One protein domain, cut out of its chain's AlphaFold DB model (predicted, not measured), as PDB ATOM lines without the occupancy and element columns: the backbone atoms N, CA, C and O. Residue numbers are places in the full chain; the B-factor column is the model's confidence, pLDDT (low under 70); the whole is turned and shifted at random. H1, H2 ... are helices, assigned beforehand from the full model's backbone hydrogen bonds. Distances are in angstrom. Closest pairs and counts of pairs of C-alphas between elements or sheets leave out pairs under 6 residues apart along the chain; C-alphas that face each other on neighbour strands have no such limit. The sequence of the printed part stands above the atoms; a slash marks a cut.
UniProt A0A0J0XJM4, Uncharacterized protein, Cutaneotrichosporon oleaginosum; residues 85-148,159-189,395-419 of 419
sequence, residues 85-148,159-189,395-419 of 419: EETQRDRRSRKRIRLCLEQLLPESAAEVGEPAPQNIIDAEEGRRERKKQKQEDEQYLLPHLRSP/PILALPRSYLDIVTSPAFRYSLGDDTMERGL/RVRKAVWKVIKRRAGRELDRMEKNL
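Overview. This is residues 85 to 148, 159 to 189 and 395 to 419 of the 419 residues of an uncharacterized protein of Cutaneotrichosporon oleaginosum (UniProt A0A0J0XJM4). What shape do these atoms make? The long helix H7 is crossed by three short helices, H2, H4 and H5, which pack on it; the equally long H3 reaches away as an arm, its residues 125 to 137 standing free. H1 runs near H4 and H5, its residues 85 to 92 sticking out, and H6 and residues 413 to 419 stick out elsewhere. What is it made of? The 120 printed residues hold seven named helices, H1 to H7 in order along the chain, and no named strand, and the class is all helix. How tightly is it gathered? It is loose, with a radius of gyration of the C-alphas of 18.3 A and spans of 53 by 45 by 34 A.

Along the chain. Where are the longest helices? H7, residues 395 to 417, measures 33.6 A from first to last C-alpha; it begins at C-alpha 395 (22.750, 18.996, -44.327) and ends at C-alpha 417 (53.208, 5.063, -46.590). H3, residues 118 to 140, measures 33.5 A, and H1, residues 85 to 104, measures 28.3 A from C-alpha 85 at (11.306, -4.830, -59.957). Which helices are short? H2 is residues 106 to 112, 10.8 A long, and H4 is residues 167 to 172, 8.7 A long. H5 is residues 174 to 181, 9.7 A long, and H6 is residues 184 to 189, 8.6 A long.

Arrangement. What touches H7? H4 touches it by residues 404 to 412 of H7 alone, about perpendicular at 77 degrees, the closest C-alphas being those of Tyr 167 and Ala 408 at 4.6 A. H5 touches it by residues 397 to 401 alone, at a steep tilt of 55 degrees, opposite ways, closest at the C-alphas of Leu 180 and Trp 401, 5.9 A apart. H2 touches it by residues 399 to 403 alone, at a steep tilt of 63 degrees, opposite ways, closest at the C-alphas of Val 112 and Ala 399, 7.1 A apart; with no shallow tilt among these three pairs, the packing is mostly crossed. How do H1, H4 and H5 stand? H4 and H5 only just touch, only at the corner, with 3 pairs of C-alphas within 8 A, the closest being those of Ile 170 and Phe 176 at 6.1 A. H1 is close to but not clearly touching H5, where the C-alphas of Ile 97 and Phe 176 are 7.6 A apart, and likewise H4, where those of Leu 104 and Tyr 167 are 7.8 A apart. Which helices touch no other? H1, H3 and H6 touch no helix; H3 is apart from H1 and from H7, for instance. What do the backbones show? In H1, H3, H4, H5, H6 and H7 every O i to N i+4 pair is within hydrogen-bond range; in H2 it is 2 of 3.

Size, cuts and confidence. How far does it reach? The two C-alphas farthest apart are those of Leu 142 and Gly 188, at 56.9 A. Where is the printed part cut? Residues 149 to 158 are not printed, with 22.3 A between C-alphas 148 and 159, and residues 190 to 394 are not printed, with 14.3 A between C-alphas 189 and 395. How are the links? Of the links printed whole, H1 to H2, H2 to H3, H4 to H5 and H5 to H6 are tight, and H3 to H4 and H6 to H7 run across the cuts. Where is the model's confidence low? The mean pLDDT of the printed part is 74.0, and 38 residues are under 70, among them residues 103 to 124, 143 to 148 and 159 to 163.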
ATOM      1  N   GLU A  85       9.897  -4.452 -59.937       72.06
ATOM      2  CA  GLU A  85      11.306  -4.830 -59.957       72.06
ATOM      3  C   GLU A  85      12.236  -3.663 -59.624       72.06
ATOM      4  O   GLU A  85      13.141  -3.833 -58.810       72.06
ATOM      5  N   GLU A  86      12.021  -2.481 -60.202       69.19
ATOM      6  CA  GLU A  86      12.798  -1.278 -59.876       69.19
ATOM      7  C   GLU A  86      12.645  -0.894 -58.404       69.19
ATOM      8  O   GLU A  86      13.641  -0.643 -57.726       69.19
ATOM      9  N   THR A  87      11.426  -0.962 -57.870       70.06
ATOM     10  CA  THR A  87      11.149  -0.670 -56.458       70.06
ATOM     11  C   THR A  87      11.840  -1.673 -55.529       70.06
ATOM     12  O   THR A  87      12.402  -1.300 -54.498       70.06
ATOM     13  N   GLN A  88      11.857  -2.961 -55.886       73.62
ATOM     14  CA  GLN A  88      12.585  -3.987 -55.133       73.62
ATOM     15  C   GLN A  88      14.101  -3.822 -55.231       73.62
ATOM     16  O   GLN A  88      14.800  -3.989 -54.227       73.62
ATOM     17  N   ARG A  89      14.625  -3.482 -56.414       71.94
ATOM     18  CA  ARG A  89      16.048  -3.164 -56.595       71.94
ATOM     19  C   ARG A  89      16.442  -1.974 -55.723       71.94
ATOM     20  O   ARG A  89      17.454  -2.073 -55.030       71.94
ATOM     21  N   ASP A  90      15.618  -0.929 -55.666       69.94
ATOM     22  CA  ASP A  90      15.875   0.247 -54.830       69.94
ATOM     23  C   ASP A  90      15.757  -0.062 -53.325       69.94
ATOM     24  O   ASP A  90      16.615   0.301 -52.522       69.94
ATOM     25  N   ARG A  91      14.761  -0.853 -52.899       73.44
ATOM     26  CA  ARG A  91      14.679  -1.319 -51.500       73.44
ATOM     27  C   ARG A  91      15.918  -2.126 -51.096       73.44
ATOM     28  O   ARG A  91      16.431  -1.962 -49.986       73.44
ATOM     29  N   ARG A  92      16.430  -2.986 -51.985       76.06
ATOM     30  CA  ARG A  92      17.656  -3.767 -51.741       76.06
ATOM     31  C   ARG A  92      18.902  -2.882 -51.717       76.06
ATOM     32  O   ARG A  92      19.734  -3.079 -50.831       76.06
ATOM     33  N   SER A  93      19.031  -1.916 -52.627       71.12
ATOM     34  CA  SER A  93      20.163  -0.979 -52.653       71.12
ATOM     35  C   SER A  93      20.202  -0.135 -51.375       71.12
ATOM     36  O   SER A  93      21.227  -0.112 -50.696       71.12
ATOM     37  N   ARG A  94      19.064   0.433 -50.952       74.94
ATOM     38  CA  ARG A  94      18.938   1.191 -49.697       74.94
ATOM     39  C   ARG A  94      19.263   0.343 -48.478       74.94
ATOM     40  O   ARG A  94      19.983   0.797 -47.594       74.94
ATOM     41  N   LYS A  95      18.788  -0.908 -48.429       76.56
ATOM     42  CA  LYS A  95      19.116  -1.837 -47.335       76.56
ATOM     43  C   LYS A  95      20.619  -2.134 -47.277       76.56
ATOM     44  O   LYS A  95      21.172  -2.186 -46.182       76.56
ATOM     45  N   ARG A  96      21.284  -2.291 -48.428       74.06
ATOM     46  CA  ARG A  96      22.747  -2.466 -48.500       74.06
ATOM     47  C   ARG A  96      23.493  -1.222 -48.028       74.06
ATOM     48  O   ARG A  96      24.395  -1.350 -47.209       74.06
ATOM     49  N   ILE A  97      23.096  -0.041 -48.505       74.19
ATOM     50  CA  ILE A  97      23.684   1.241 -48.094       74.19
ATOM     51  C   ILE A  97      23.528   1.416 -46.585       74.19
ATOM     52  O   ILE A  97      24.517   1.651 -45.902       74.19
ATOM     53  N   ARG A  98      22.324   1.205 -46.046       75.94
ATOM     54  CA  ARG A  98      22.054   1.287 -44.608       75.94
ATOM     55  C   ARG A  98      22.959   0.359 -43.801       75.94
ATOM     56  O   ARG A  98      23.613   0.818 -42.878       75.94
ATOM     57  N   LEU A  99      23.040  -0.917 -44.174       73.62
ATOM     58  CA  LEU A  99      23.903  -1.882 -43.486       73.62
ATOM     59  C   LEU A  99      25.389  -1.500 -43.560       73.62
ATOM     60  O   LEU A  99      26.118  -1.721 -42.599       73.62
ATOM     61  N   CYS A 100      25.836  -0.925 -44.677       71.00
ATOM     62  CA  CYS A 100      27.213  -0.466 -44.852       71.00
ATOM     63  C   CYS A 100      27.516   0.747 -43.966       71.00
ATOM     64  O   CYS A 100      28.533   0.766 -43.277       71.00
ATOM     65  N   LEU A 101      26.606   1.723 -43.933       70.56
ATOM     66  CA  LEU A 101      26.725   2.891 -43.065       70.56
ATOM     67  C   LEU A 101      26.686   2.481 -41.585       70.56
ATOM     68  O   LEU A 101      27.513   2.954 -40.821       70.56
ATOM     69  N   GLU A 102      25.815   1.551 -41.183       71.88
ATOM     70  CA  GLU A 102      25.778   1.012 -39.811       71.88
ATOM     71  C   GLU A 102      27.096   0.324 -39.411       71.88
ATOM     72  O   GLU A 102      27.533   0.440 -38.271       71.88
ATOM     73  N   GLN A 103      27.741  -0.394 -40.336       68.62
ATOM     74  CA  GLN A 103      28.986  -1.120 -40.059       68.62
ATOM     75  C   GLN A 103      30.223  -0.221 -40.046       68.62
ATOM     76  O   GLN A 103      31.111  -0.420 -39.221       68.62
ATOM     77  N   LEU A 104      30.302   0.740 -40.969       64.25
ATOM     78  CA  LEU A 104      31.488   1.579 -41.143       64.25
ATOM     79  C   LEU A 104      31.408   2.892 -40.365       64.25
ATOM     80  O   LEU A 104      32.448   3.417 -39.982       64.25
ATOM     81  N   LEU A 105      30.209   3.409 -40.079       63.38
ATOM     82  CA  LEU A 105      30.013   4.685 -39.386       63.38
ATOM     83  C   LEU A 105      29.520   4.627 -37.917       63.38
ATOM     84  O   LEU A 105      29.023   5.661 -37.461       63.38
ATOM     85  N   PRO A 106      29.668   3.544 -37.120       59.94
ATOM     86  CA  PRO A 106      29.190   3.566 -35.733       59.94
ATOM     87  C   PRO A 106      29.912   4.639 -34.895       59.94
ATOM     88  O   PRO A 106      29.285   5.338 -34.107       59.94
ATOM     89  N   GLU A 107      31.206   4.874 -35.144       51.56
ATOM     90  CA  GLU A 107      31.970   5.962 -34.507       51.56
ATOM     91  C   GLU A 107      31.805   7.323 -35.201       51.56
ATOM     92  O   GLU A 107      32.108   8.365 -34.627       51.56
ATOM     93  N   SER A 108      31.352   7.355 -36.456       49.09
ATOM     94  CA  SER A 108      31.190   8.617 -37.197       49.09
ATOM     95  C   SER A 108      29.915   9.347 -36.816       49.09
ATOM     96  O   SER A 108      29.896  10.571 -36.865       49.09
ATOM     97  N   ALA A 109      28.867   8.616 -36.424       52.28
ATOM     98  CA  ALA A 109      27.663   9.211 -35.851       52.28
ATOM     99  C   ALA A 109      27.999  10.027 -34.587       52.28
ATOM    100  O   ALA A 109      27.541  11.157 -34.451       52.28
ATOM    101  N   ALA A 110      28.900   9.514 -33.739       54.72
ATOM    102  CA  ALA A 110      29.399  10.230 -32.564       54.72
ATOM    103  C   ALA A 110      30.209  11.497 -32.922       54.72
ATOM    104  O   ALA A 110      30.121  12.501 -32.221       54.72
ATOM    105  N   GLU A 111      30.958  11.493 -34.032       55.59
ATOM    106  CA  GLU A 111      31.710  12.666 -34.520       55.59
ATOM    107  C   GLU A 111      30.834  13.733 -35.202       55.59
ATOM    108  O   GLU A 111      31.252  14.887 -35.310       55.59
ATOM    109  N   VAL A 112      29.641  13.372 -35.689       57.97
ATOM    110  CA  VAL A 112      28.689  14.321 -36.298       57.97
ATOM    111  C   VAL A 112      27.936  15.124 -35.224       57.97
ATOM    112  O   VAL A 112      27.357  16.158 -35.546       57.97
ATOM    113  N   GLY A 113      28.027  14.728 -33.947       54.53
ATOM    114  CA  GLY A 113      27.485  15.480 -32.808       54.53
ATOM    115  C   GLY A 113      25.962  15.418 -32.670       54.53
ATOM    116  O   GLY A 113      25.408  16.090 -31.806       54.53
ATOM    117  N   GLU A 114      25.293  14.609 -33.491       55.94
ATOM    118  CA  GLU A 114      23.852  14.374 -33.422       55.94
ATOM    119  C   GLU A 114      23.593  13.095 -32.608       55.94
ATOM    120  O   GLU A 114      24.197  12.056 -32.908       55.94
ATOM    121  N   PRO A 115      22.733  13.127 -31.570       53.09
ATOM    122  CA  PRO A 115      22.375  11.924 -30.832       53.09
ATOM    123  C   PRO A 115      21.749  10.904 -31.788       53.09
ATOM    124  O   PRO A 115      20.924  11.251 -32.635       53.09
ATOM    125  N   ALA A 116      22.147   9.634 -31.666       52.03
ATOM    126  CA  ALA A 116      21.569   8.570 -32.477       52.03
ATOM    127  C   ALA A 116      20.042   8.559 -32.266       52.03
ATOM    128  O   ALA A 116      19.596   8.479 -31.120       52.03
ATOM    129  N   PRO A 117      19.225   8.663 -33.330       53.00
ATOM    130  CA  PRO A 117      17.778   8.657 -33.181       53.00
ATOM    131  C   PRO A 117      17.332   7.347 -32.526       53.00
ATOM    132  O   PRO A 117      17.822   6.278 -32.892       53.00
ATOM    133  N   GLN A 118      16.387   7.434 -31.586       54.78
ATOM    134  CA  GLN A 118      15.951   6.329 -30.719       54.78
ATOM    135  C   GLN A 118      15.638   5.033 -31.493       54.78
ATOM    136  O   GLN A 118      16.067   3.953 -31.104       54.78
ATOM    137  N   ASN A 119      15.041   5.154 -32.682       47.91
ATOM    138  CA  ASN A 119      14.740   4.033 -33.580       47.91
ATOM    139  C   ASN A 119      15.961   3.173 -33.972       47.91
ATOM    140  O   ASN A 119      15.801   2.016 -34.356       47.91
ATOM    141  N   ILE A 120      17.174   3.736 -33.962       47.94
ATOM    142  CA  ILE A 120      18.417   3.013 -34.267       47.94
ATOM    143  C   ILE A 120      18.904   2.243 -33.038       47.94
ATOM    144  O   ILE A 120      19.350   1.108 -33.187       47.94
ATOM    145  N   ILE A 121      18.766   2.829 -31.847       55.16
ATOM    146  CA  ILE A 121      19.112   2.194 -30.569       55.16
ATOM    147  C   ILE A 121      18.211   0.972 -30.357       55.16
ATOM    148  O   ILE A 121      18.706  -0.144 -30.192       55.16
ATOM    149  N   ASP A 122      16.903   1.155 -30.527       61.06
ATOM    150  CA  ASP A 122      15.911   0.084 -30.402       61.06
ATOM    151  C   ASP A 122      16.135  -1.022 -31.462       61.06
ATOM    152  O   ASP A 122      15.972  -2.219 -31.207       61.06
ATOM    153  N   ALA A 123      16.571  -0.645 -32.673       56.38
ATOM    154  CA  ALA A 123      16.905  -1.601 -33.729       56.38
ATOM    155  C   ALA A 123      18.196  -2.392 -33.443       56.38
ATOM    156  O   ALA A 123      18.285  -3.566 -33.824       56.38
ATOM    157  N   GLU A 124      19.197  -1.785 -32.798       61.94
ATOM    158  CA  GLU A 124      20.407  -2.487 -32.357       61.94
ATOM    159  C   GLU A 124      20.108  -3.490 -31.245       61.94
ATOM    160  O   GLU A 124      20.587  -4.629 -31.317       61.94
ATOM    161  N   GLU A 125      19.298  -3.105 -30.262       71.62
ATOM    162  CA  GLU A 125      18.866  -3.993 -29.181       71.62
ATOM    163  C   GLU A 125      18.104  -5.195 -29.741       71.62
ATOM    164  O   GLU A 125      18.516  -6.339 -29.521       71.62
ATOM    165  N   GLY A 126      17.121  -4.964 -30.617       75.00
ATOM    166  CA  GLY A 126      16.396  -6.050 -31.280       75.00
ATOM    167  C   GLY A 126      17.297  -6.949 -32.142       75.00
ATOM    168  O   GLY A 126      17.058  -8.152 -32.282       75.00
ATOM    169  N   ARG A 127      18.383  -6.415 -32.718       71.00
ATOM    170  CA  ARG A 127      19.364  -7.217 -33.468       71.00
ATOM    171  C   ARG A 127      20.246  -8.059 -32.545       71.00
ATOM    172  O   ARG A 127      20.596  -9.180 -32.923       71.00
ATOM    173  N   ARG A 128      20.616  -7.544 -31.367       77.56
ATOM    174  CA  ARG A 128      21.354  -8.295 -30.335       77.56
ATOM    175  C   ARG A 128      20.501  -9.426 -29.775       77.56
ATOM    176  O   ARG A 128      20.990 -10.550 -29.702       77.56
ATOM    177  N   GLU A 129      19.231  -9.163 -29.497       81.31
ATOM    178  CA  GLU A 129      18.279 -10.179 -29.040       81.31
ATOM    179  C   GLU A 129      18.089 -11.291 -30.071       81.31
ATOM    180  O   GLU A 129      18.225 -12.463 -29.734       81.31
ATOM    181  N   ARG A 130      17.898 -10.951 -31.353       81.06
ATOM    182  CA  ARG A 130      17.794 -11.954 -32.430       81.06
ATOM    183  C   ARG A 130      19.063 -12.786 -32.597       81.06
ATOM    184  O   ARG A 130      18.979 -13.968 -32.910       81.06
ATOM    185  N   LYS A 131      20.248 -12.188 -32.417       79.56
ATOM    186  CA  LYS A 131      21.518 -12.936 -32.437       79.56
ATOM    187  C   LYS A 131      21.625 -13.882 -31.245       79.56
ATOM    188  O   LYS A 131      22.080 -15.004 -31.432       79.56
ATOM    189  N   LYS A 132      21.201 -13.437 -30.060       83.62
ATOM    190  CA  LYS A 132      21.184 -14.248 -28.843       83.62
ATOM    191  C   LYS A 132      20.209 -15.421 -28.977       83.62
ATOM    192  O   LYS A 132      20.635 -16.553 -28.806       83.62
ATOM    193  N   GLN A 133      18.977 -15.167 -29.422       80.94
ATOM    194  CA  GLN A 133      17.987 -16.211 -29.720       80.94
ATOM    195  C   GLN A 133      18.508 -17.203 -30.759       80.94
ATOM    196  O   GLN A 133      18.436 -18.403 -30.550       80.94
ATOM    197  N   LYS A 134      19.128 -16.723 -31.844       78.44
ATOM    198  CA  LYS A 134      19.704 -17.617 -32.854       78.44
ATOM    199  C   LYS A 134      20.844 -18.482 -32.297       78.44
ATOM    200  O   LYS A 134      20.968 -19.632 -32.694       78.44
ATOM    201  N   GLN A 135      21.673 -17.950 -31.396       77.75
ATOM    202  CA  GLN A 135      22.729 -18.723 -30.727       77.75
ATOM    203  C   GLN A 135      22.163 -19.753 -29.744       77.75
ATOM    204  O   GLN A 135      22.694 -20.857 -29.662       77.75
ATOM    205  N   GLU A 136      21.093 -19.405 -29.029       80.94
ATOM    206  CA  GLU A 136      20.357 -20.318 -28.152       80.94
ATOM    207  C   GLU A 136      19.707 -21.442 -28.979       80.94
ATOM    208  O   GLU A 136      19.925 -22.617 -28.697       80.94
ATOM    209  N   ASP A 137      19.035 -21.114 -30.085       76.81
ATOM    210  CA  ASP A 137      18.457 -22.092 -31.018       76.81
ATOM    211  C   ASP A 137      19.535 -23.004 -31.637       76.81
ATOM    212  O   ASP A 137      19.358 -24.218 -31.743       76.81
ATOM    213  N   GLU A 138      20.695 -22.448 -32.009       71.50
ATOM    214  CA  GLU A 138      21.849 -23.205 -32.520       71.50
ATOM    215  C   GLU A 138      22.479 -24.145 -31.476       71.50
ATOM    216  O   GLU A 138      23.158 -25.104 -31.866       71.50
ATOM    217  N   GLN A 139      22.255 -23.883 -30.183       75.81
ATOM    218  CA  GLN A 139      22.677 -24.720 -29.056       75.81
ATOM    219  C   GLN A 139      21.768 -25.942 -28.864       75.81
ATOM    220  O   GLN A 139      22.252 -26.992 -28.439       75.81
ATOM    221  N   TYR A 140      20.483 -25.831 -29.214       73.50
ATOM    222  CA  TYR A 140      19.502 -26.919 -29.102       73.50
ATOM    223  C   TYR A 140      19.284 -27.699 -30.412       73.50
ATOM    224  O   TYR A 140      18.560 -28.697 -30.427       73.50
ATOM    225  N   LEU A 141      19.929 -27.295 -31.511       64.75
ATOM    226  CA  LEU A 141      19.866 -27.986 -32.799       64.75
ATOM    227  C   LEU A 141      20.944 -29.069 -32.932       64.75
ATOM    228  O   LEU A 141      22.142 -28.823 -32.784       64.75
ATOM    229  N   LEU A 142      20.515 -30.277 -33.303       74.19
ATOM    230  CA  LEU A 142      21.416 -31.391 -33.580       74.19
ATOM    231  C   LEU A 142      22.334 -31.077 -34.788       74.19
ATOM    232  O   LEU A 142      21.852 -30.561 -35.800       74.19
ATOM    233  N   PRO A 143      23.637 -31.429 -34.750       66.38
ATOM    234  CA  PRO A 143      24.628 -31.025 -35.761       66.38
ATOM    235  C   PRO A 143      24.294 -31.396 -37.213       66.38
ATOM    236  O   PRO A 143      24.752 -30.730 -38.135       66.38
ATOM    237  N   HIS A 144      23.496 -32.445 -37.420       61.69
ATOM    238  CA  HIS A 144      23.116 -32.980 -38.732       61.69
ATOM    239  C   HIS A 144      21.838 -32.350 -39.322       61.69
ATOM    240  O   HIS A 144      21.525 -32.600 -40.481       61.69
ATOM    241  N   LEU A 145      21.109 -31.538 -38.545       59.44
ATOM    242  CA  LEU A 145      19.968 -30.728 -39.005       59.44
ATOM    243  C   LEU A 145      20.369 -29.279 -39.318       59.44
ATOM    244  O   LEU A 145      19.539 -28.484 -39.760       59.44
ATOM    245  N   ARG A 146      21.645 -28.922 -39.119       61.25
ATOM    246  CA  ARG A 146      22.199 -27.678 -39.655       61.25
ATOM    247  C   ARG A 146      22.128 -27.770 -41.176       61.25
ATOM    248  O   ARG A 146      22.674 -28.705 -41.757       61.25
ATOM    249  N   SER A 147      21.426 -26.825 -41.803       55.09
ATOM    250  CA  SER A 147      21.337 -26.745 -43.261       55.09
ATOM    251  C   SER A 147      22.740 -26.884 -43.855       55.09
ATOM    252  O   SER A 147      23.649 -26.217 -43.341       55.09
ATOM    253  N   PRO A 148      22.936 -27.721 -44.891       58.41
ATOM    254  CA  PRO A 148      24.236 -27.855 -45.528       58.41
ATOM    255  C   PRO A 148      24.737 -26.457 -45.888       58.41
ATOM    256  O   PRO A 148      23.949 -25.586 -46.267       58.41
ATOM    257  N   PRO A 159      32.278 -10.567 -54.283       54.78
ATOM    258  CA  PRO A 159      32.772  -9.190 -54.337       54.78
ATOM    259  C   PRO A 159      31.719  -8.186 -54.840       54.78
ATOM    260  O   PRO A 159      31.683  -7.056 -54.366       54.78
ATOM    261  N   ILE A 160      30.802  -8.592 -55.729       57.22
ATOM    262  CA  ILE A 160      29.723  -7.724 -56.252       57.22
ATOM    263  C   ILE A 160      28.602  -7.541 -55.210       57.22
ATOM    264  O   ILE A 160      27.961  -6.484 -55.111       57.22
ATOM    265  N   LEU A 161      28.357  -8.580 -54.411       60.09
ATOM    266  CA  LEU A 161      27.370  -8.596 -53.334       60.09
ATOM    267  C   LEU A 161      27.939  -8.126 -51.990       60.09
ATOM    268  O   LEU A 161      27.158  -7.775 -51.099       60.09
ATOM    269  N   ALA A 162      29.264  -8.078 -51.848       64.88
ATOM    270  CA  ALA A 162      29.933  -7.633 -50.639       64.88
ATOM    271  C   ALA A 162      29.523  -6.198 -50.314       64.88
ATOM    272  O   ALA A 162      29.267  -5.359 -51.186       64.88
ATOM    273  N   LEU A 163      29.404  -5.938 -49.017       65.75
ATOM    274  CA  LEU A 163      29.334  -4.574 -48.535       65.75
ATOM    275  C   LEU A 163      30.732  -3.957 -48.658       65.75
ATOM    276  O   LEU A 163      31.714  -4.683 -48.456       65.75
ATOM    277  N   PRO A 164      30.820  -2.650 -48.958       70.00
ATOM    278  CA  PRO A 164      32.088  -1.944 -48.939       70.00
ATOM    279  C   PRO A 164      32.816  -2.190 -47.624       70.00
ATOM    280  O   PRO A 164      32.192  -2.163 -46.561       70.00
ATOM    281  N   ARG A 165      34.119  -2.463 -47.700       73.12
ATOM    282  CA  ARG A 165      34.944  -2.781 -46.519       73.12
ATOM    283  C   ARG A 165      35.818  -1.618 -46.053       73.12
ATOM    284  O   ARG A 165      36.330  -1.670 -44.941       73.12
ATOM    285  N   SER A 166      35.985  -0.588 -46.882       78.69
ATOM    286  CA  SER A 166      36.803   0.596 -46.600       78.69
ATOM    287  C   SER A 166      36.085   1.881 -47.015       78.69
ATOM    288  O   SER A 166      35.124   1.855 -47.790       78.69
ATOM    289  N   TYR A 167      36.550   3.024 -46.511       81.94
ATOM    290  CA  TYR A 167      36.006   4.324 -46.912       81.94
ATOM    291  C   TYR A 167      36.362   4.659 -48.358       81.94
ATOM    292  O   TYR A 167      35.565   5.299 -49.045       81.94
ATOM    293  N   LEU A 168      37.523   4.204 -48.837       84.00
ATOM    294  CA  LEU A 168      37.891   4.311 -50.248       84.00
ATOM    295  C   LEU A 168      36.874   3.615 -51.156       84.00
ATOM    296  O   LEU A 168      36.416   4.231 -52.114       84.00
ATOM    297  N   ASP A 169      36.451   2.399 -50.802       82.38
ATOM    298  CA  ASP A 169      35.473   1.627 -51.576       82.38
ATOM    299  C   ASP A 169      34.101   2.330 -51.637       82.38
ATOM    300  O   ASP A 169      33.471   2.424 -52.693       82.38
ATOM    301  N   ILE A 170      33.677   2.955 -50.529       83.38
ATOM    302  CA  ILE A 170      32.475   3.808 -50.505       83.38
ATOM    303  C   ILE A 170      32.612   4.987 -51.478       83.38
ATOM    304  O   ILE A 170      31.672   5.296 -52.210       83.38
ATOM    305  N   VAL A 171      33.759   5.674 -51.489       87.31
ATOM    306  CA  VAL A 171      33.963   6.855 -52.343       87.31
ATOM    307  C   VAL A 171      34.062   6.474 -53.822       87.31
ATOM    308  O   VAL A 171      33.582   7.227 -54.673       87.31
ATOM    309  N   THR A 172      34.648   5.320 -54.145       87.31
ATOM    310  CA  THR A 172      34.771   4.831 -55.525       87.31
ATOM    311  C   THR A 172      33.476   4.227 -56.057       87.31
ATOM    312  O   THR A 172      33.235   4.276 -57.264       87.31
ATOM    313  N   SER A 173      32.618   3.700 -55.180       84.88
ATOM    314  CA  SER A 173      31.361   3.067 -55.570       84.88
ATOM    315  C   SER A 173      30.375   4.069 -56.200       84.88
ATOM    316  O   SER A 173      29.979   5.045 -55.552       84.88
ATOM    317  N   PRO A 174      29.892   3.825 -57.437       82.94
ATOM    318  CA  PRO A 174      28.931   4.708 -58.098       82.94
ATOM    319  C   PRO A 174      27.645   4.911 -57.289       82.94
ATOM    320  O   PRO A 174      27.147   6.030 -57.196       82.94
ATOM    321  N   ALA A 175      27.134   3.858 -56.644       80.31
ATOM    322  CA  ALA A 175      25.882   3.914 -55.887       80.31
ATOM    323  C   ALA A 175      25.948   4.905 -54.713       80.31
ATOM    324  O   ALA A 175      25.015   5.678 -54.495       80.31
ATOM    325  N   PHE A 176      27.066   4.933 -53.985       81.88
ATOM    326  CA  PHE A 176      27.262   5.868 -52.875       81.88
ATOM    327  C   PHE A 176      27.535   7.289 -53.361       81.88
ATOM    328  O   PHE A 176      27.086   8.238 -52.724       81.88
ATOM    329  N   ARG A 177      28.199   7.459 -54.511       84.12
ATOM    330  CA  ARG A 177      28.381   8.780 -55.125       84.12
ATOM    331  C   ARG A 177      27.054   9.413 -55.524       84.12
ATOM    332  O   ARG A 177      26.863  10.587 -55.233       84.12
ATOM    333  N   TYR A 178      26.143   8.647 -56.121       83.31
ATOM    334  CA  TYR A 178      24.798   9.140 -56.426       83.31
ATOM    335  C   TYR A 178      23.982   9.375 -55.152       83.31
ATOM    336  O   TYR A 178      23.320  10.394 -55.029       83.31
ATOM    337  N   SER A 179      24.060   8.473 -54.170       83.31
ATOM    338  CA  SER A 179      23.232   8.579 -52.965       83.31
ATOM    339  C   SER A 179      23.671   9.686 -52.001       83.31
ATOM    340  O   SER A 179      22.816  10.360 -51.435       83.31
ATOM    341  N   LEU A 180      24.980   9.860 -51.787       84.12
ATOM    342  CA  LEU A 180      25.550  10.785 -50.796       84.12
ATOM    343  C   LEU A 180      26.176  12.037 -51.416       84.12
ATOM    344  O   LEU A 180      26.313  13.056 -50.738       84.12
ATOM    345  N   GLY A 181      26.622  11.940 -52.667       81.75
ATOM    346  CA  GLY A 181      27.390  12.984 -53.334       81.75
ATOM    347  C   GLY A 181      26.583  13.861 -54.282       81.75
ATOM    348  O   GLY A 181      27.022  14.983 -54.536       81.75
ATOM    349  N   ASP A 182      25.454  13.376 -54.799       86.75
ATOM    350  CA  ASP A 182      24.605  14.151 -55.697       86.75
ATOM    351  C   ASP A 182      23.577  14.978 -54.913       86.75
ATOM    352  O   ASP A 182      22.892  14.456 -54.046       86.75
ATOM    353  N   ASP A 183      23.479  16.273 -55.218       87.12
ATOM    354  CA  ASP A 183      22.535  17.223 -54.609       87.12
ATOM    355  C   ASP A 183      21.326  17.523 -55.516       87.12
ATOM    356  O   ASP A 183      20.488  18.361 -55.172       87.12
ATOM    357  N   THR A 184      21.261  16.919 -56.707       88.19
ATOM    358  CA  THR A 184      20.242  17.231 -57.721       88.19
ATOM    359  C   THR A 184      18.823  17.029 -57.201       88.19
ATOM    360  O   THR A 184      17.978  17.901 -57.399       88.19
ATOM    361  N   MET A 185      18.574  15.930 -56.488       84.94
ATOM    362  CA  MET A 185      17.252  15.592 -55.963       84.94
ATOM    363  C   MET A 185      16.776  16.605 -54.915       84.94
ATOM    364  O   MET A 185      15.665  17.113 -55.023       84.94
ATOM    365  N   GLU A 186      17.599  16.945 -53.923       88.25
ATOM    366  CA  GLU A 186      17.210  17.875 -52.853       88.25
ATOM    367  C   GLU A 186      17.022  19.282 -53.395       88.25
ATOM    368  O   GLU A 186      16.072  19.955 -53.011       88.25
ATOM    369  N   ARG A 187      17.894  19.721 -54.310       88.31
ATOM    370  CA  ARG A 187      17.734  21.024 -54.966       88.31
ATOM    371  C   ARG A 187      16.464  21.063 -55.802       88.31
ATOM    372  O   ARG A 187      15.734  22.043 -55.722       88.31
ATOM    373  N   GLY A 188      16.178  20.000 -56.553       90.50
ATOM    374  CA  GLY A 188      14.947  19.879 -57.332       90.50
ATOM    375  C   GLY A 188      13.698  19.913 -56.451       90.50
ATOM    376  O   GLY A 188      12.757  20.642 -56.753       90.50
ATOM    377  N   LEU A 189      13.706  19.196 -55.324       90.69
ATOM    378  CA  LEU A 189      12.601  19.194 -54.360       90.69
ATOM    379  C   LEU A 189      12.427  20.554 -53.672       90.69
ATOM    380  O   LEU A 189      11.304  21.031 -53.549       90.69
ATOM    381  N   ARG A 395      21.698  18.628 -45.291       87.31
ATOM    382  CA  ARG A 395      22.750  18.996 -44.327       87.31
ATOM    383  C   ARG A 395      23.414  17.757 -43.734       87.31
ATOM    384  O   ARG A 395      24.642  17.642 -43.798       87.31
ATOM    385  N   VAL A 396      22.621  16.822 -43.209       86.06
ATOM    386  CA  VAL A 396      23.109  15.571 -42.608       86.06
ATOM    387  C   VAL A 396      23.884  14.760 -43.637       86.06
ATOM    388  O   VAL A 396      25.015  14.344 -43.385       86.06
ATOM    389  N   ARG A 397      23.337  14.603 -44.843       88.56
ATOM    390  CA  ARG A 397      24.005  13.872 -45.918       88.56
ATOM    391  C   ARG A 397      25.352  14.489 -46.291       88.56
ATOM    392  O   ARG A 397      26.340  13.765 -46.404       88.56
ATOM    393  N   LYS A 398      25.425  15.817 -46.440       88.88
ATOM    394  CA  LYS A 398      26.686  16.530 -46.715       88.88
ATOM    395  C   LYS A 398      27.705  16.347 -45.597       88.88
ATOM    396  O   LYS A 398      28.890  16.167 -45.886       88.88
ATOM    397  N   ALA A 399      27.265  16.372 -44.339       86.94
ATOM    398  CA  ALA A 399      28.127  16.123 -43.189       86.94
ATOM    399  C   ALA A 399      28.706  14.700 -43.229       86.94
ATOM    400  O   ALA A 399      29.928  14.537 -43.190       86.94
ATOM    401  N   VAL A 400      27.853  13.689 -43.421       86.44
ATOM    402  CA  VAL A 400      28.259  12.282 -43.563       86.44
ATOM    403  C   VAL A 400      29.236  12.112 -44.728       86.44
ATOM    404  O   VAL A 400      30.312  11.538 -44.560       86.44
ATOM    405  N   TRP A 401      28.927  12.682 -45.892       90.44
ATOM    406  CA  TRP A 401      29.787  12.601 -47.072       90.44
ATOM    407  C   TRP A 401      31.159  13.252 -46.858       90.44
ATOM    408  O   TRP A 401      32.182  12.719 -47.295       90.44
ATOM    409  N   LYS A 402      31.218  14.377 -46.134       89.00
ATOM    410  CA  LYS A 402      32.477  15.039 -45.758       89.00
ATOM    411  C   LYS A 402      33.320  14.170 -44.822       89.00
ATOM    412  O   LYS A 402      34.538  14.114 -44.993       89.00
ATOM    413  N   VAL A 403      32.696  13.490 -43.858       87.50
ATOM    414  CA  VAL A 403      33.391  12.567 -42.946       87.50
ATOM    415  C   VAL A 403      33.937  11.364 -43.710       87.50
ATOM    416  O   VAL A 403      35.120  11.055 -43.569       87.50
ATOM    417  N   ILE A 404      33.128  10.754 -44.583       87.69
ATOM    418  CA  ILE A 404      33.548   9.632 -45.435       87.69
ATOM    419  C   ILE A 404      34.751  10.031 -46.293       87.69
ATOM    420  O   ILE A 404      35.770   9.348 -46.259       87.69
ATOM    421  N   LYS A 405      34.689  11.172 -46.992       89.88
ATOM    422  CA  LYS A 405      35.811  11.674 -47.805       89.88
ATOM    423  C   LYS A 405      37.078  11.902 -46.984       89.88
ATOM    424  O   LYS A 405      38.166  11.547 -47.425       89.88
ATOM    425  N   ARG A 406      36.950  12.474 -45.781       88.44
ATOM    426  CA  ARG A 406      38.091  12.700 -44.884       88.44
ATOM    427  C   ARG A 406      38.731  11.381 -44.446       88.44
ATOM    428  O   ARG A 406      39.953  11.290 -44.410       88.44
ATOM    429  N   ARG A 407      37.924  10.374 -44.099       84.94
ATOM    430  CA  ARG A 407      38.419   9.050 -43.689       84.94
ATOM    431  C   ARG A 407      39.043   8.297 -44.867       84.94
ATOM    432  O   ARG A 407      40.132   7.765 -44.702       84.94
ATOM    433  N   ALA A 408      38.436   8.364 -46.052       88.25
ATOM    434  CA  ALA A 408      38.995   7.804 -47.282       88.25
ATOM    435  C   ALA A 408      40.365   8.412 -47.630       88.25
ATOM    436  O   ALA A 408      41.291   7.678 -47.953       88.25
ATOM    437  N   GLY A 409      40.531   9.734 -47.484       88.38
ATOM    438  CA  GLY A 409      41.836  10.385 -47.660       88.38
ATOM    439  C   GLY A 409      42.894   9.863 -46.682       88.38
ATOM    440  O   GLY A 409      43.986   9.501 -47.093       88.38
ATOM    441  N   ARG A 410      42.543   9.705 -45.395       87.81
ATOM    442  CA  ARG A 410      43.457   9.118 -44.394       87.81
ATOM    443  C   ARG A 410      43.829   7.668 -44.703       87.81
ATOM    444  O   ARG A 410      44.925   7.243 -44.347       87.81
ATOM    445  N   GLU A 411      42.916   6.886 -45.277       85.56
ATOM    446  CA  GLU A 411      43.218   5.523 -45.729       85.56
ATOM    447  C   GLU A 411      44.194   5.535 -46.903       85.56
ATOM    448  O   GLU A 411      45.158   4.774 -46.877       85.56
ATOM    449  N   LEU A 412      43.988   6.428 -47.876       89.19
ATOM    450  CA  LEU A 412      44.885   6.600 -49.017       89.19
ATOM    451  C   LEU A 412      46.307   6.955 -48.554       89.19
ATOM    452  O   LEU A 412      47.253   6.250 -48.896       89.19
ATOM    453  N   ASP A 413      46.439   7.947 -47.668       88.56
ATOM    454  CA  ASP A 413      47.728   8.377 -47.105       88.56
ATOM    455  C   ASP A 413      48.445   7.249 -46.338       88.56
ATOM    456  O   ASP A 413      49.672   7.221 -46.242       88.56
ATOM    457  N   ARG A 414      47.691   6.327 -45.720       84.75
ATOM    458  CA  ARG A 414      48.255   5.151 -45.031       84.75
ATOM    459  C   ARG A 414      48.720   4.090 -46.017       84.75
ATOM    460  O   ARG A 414      49.727   3.444 -45.751       84.75
ATOM    461  N   MET A 415      47.992   3.895 -47.114       79.69
ATOM    462  CA  MET A 415      48.391   2.963 -48.168       79.69
ATOM    463  C   MET A 415      49.667   3.441 -48.862       79.69
ATOM    464  O   MET A 415      50.573   2.637 -49.042       79.69
ATOM    465  N   GLU A 416      49.782   4.739 -49.152       82.75
ATOM    466  CA  GLU A 416      50.990   5.327 -49.754       82.75
ATOM    467  C   GLU A 416      52.234   5.199 -48.867       82.75
ATOM    468  O   GLU A 416      53.331   5.052 -49.384       82.75
ATOM    469  N   LYS A 417      52.085   5.224 -47.535       80.38
ATOM    470  CA  LYS A 417      53.208   5.063 -46.590       80.38
ATOM    471  C   LYS A 417      53.663   3.617 -46.382       80.38
ATOM    472  O   LYS A 417      54.722   3.406 -45.800       80.38
ATOM    473  N   ASN A 418      52.834   2.647 -46.762       68.75
ATOM    474  CA  ASN A 418      53.114   1.216 -46.606       68.75
ATOM    475  C   ASN A 418      53.643   0.570 -47.901       68.75
ATOM    476  O   ASN A 418      53.941  -0.625 -47.896       68.75
ATOM    477  N   LEU A 419      53.715   1.346 -48.985       56.44
ATOM    478  CA  LEU A 419      54.391   1.040 -50.247       56.44
ATOM    479  C   LEU A 419      55.789   1.661 -50.224       56.44
ATOM    480  O   LEU A 419      56.703   1.025 -50.795       56.44
TER     481      LEU A 419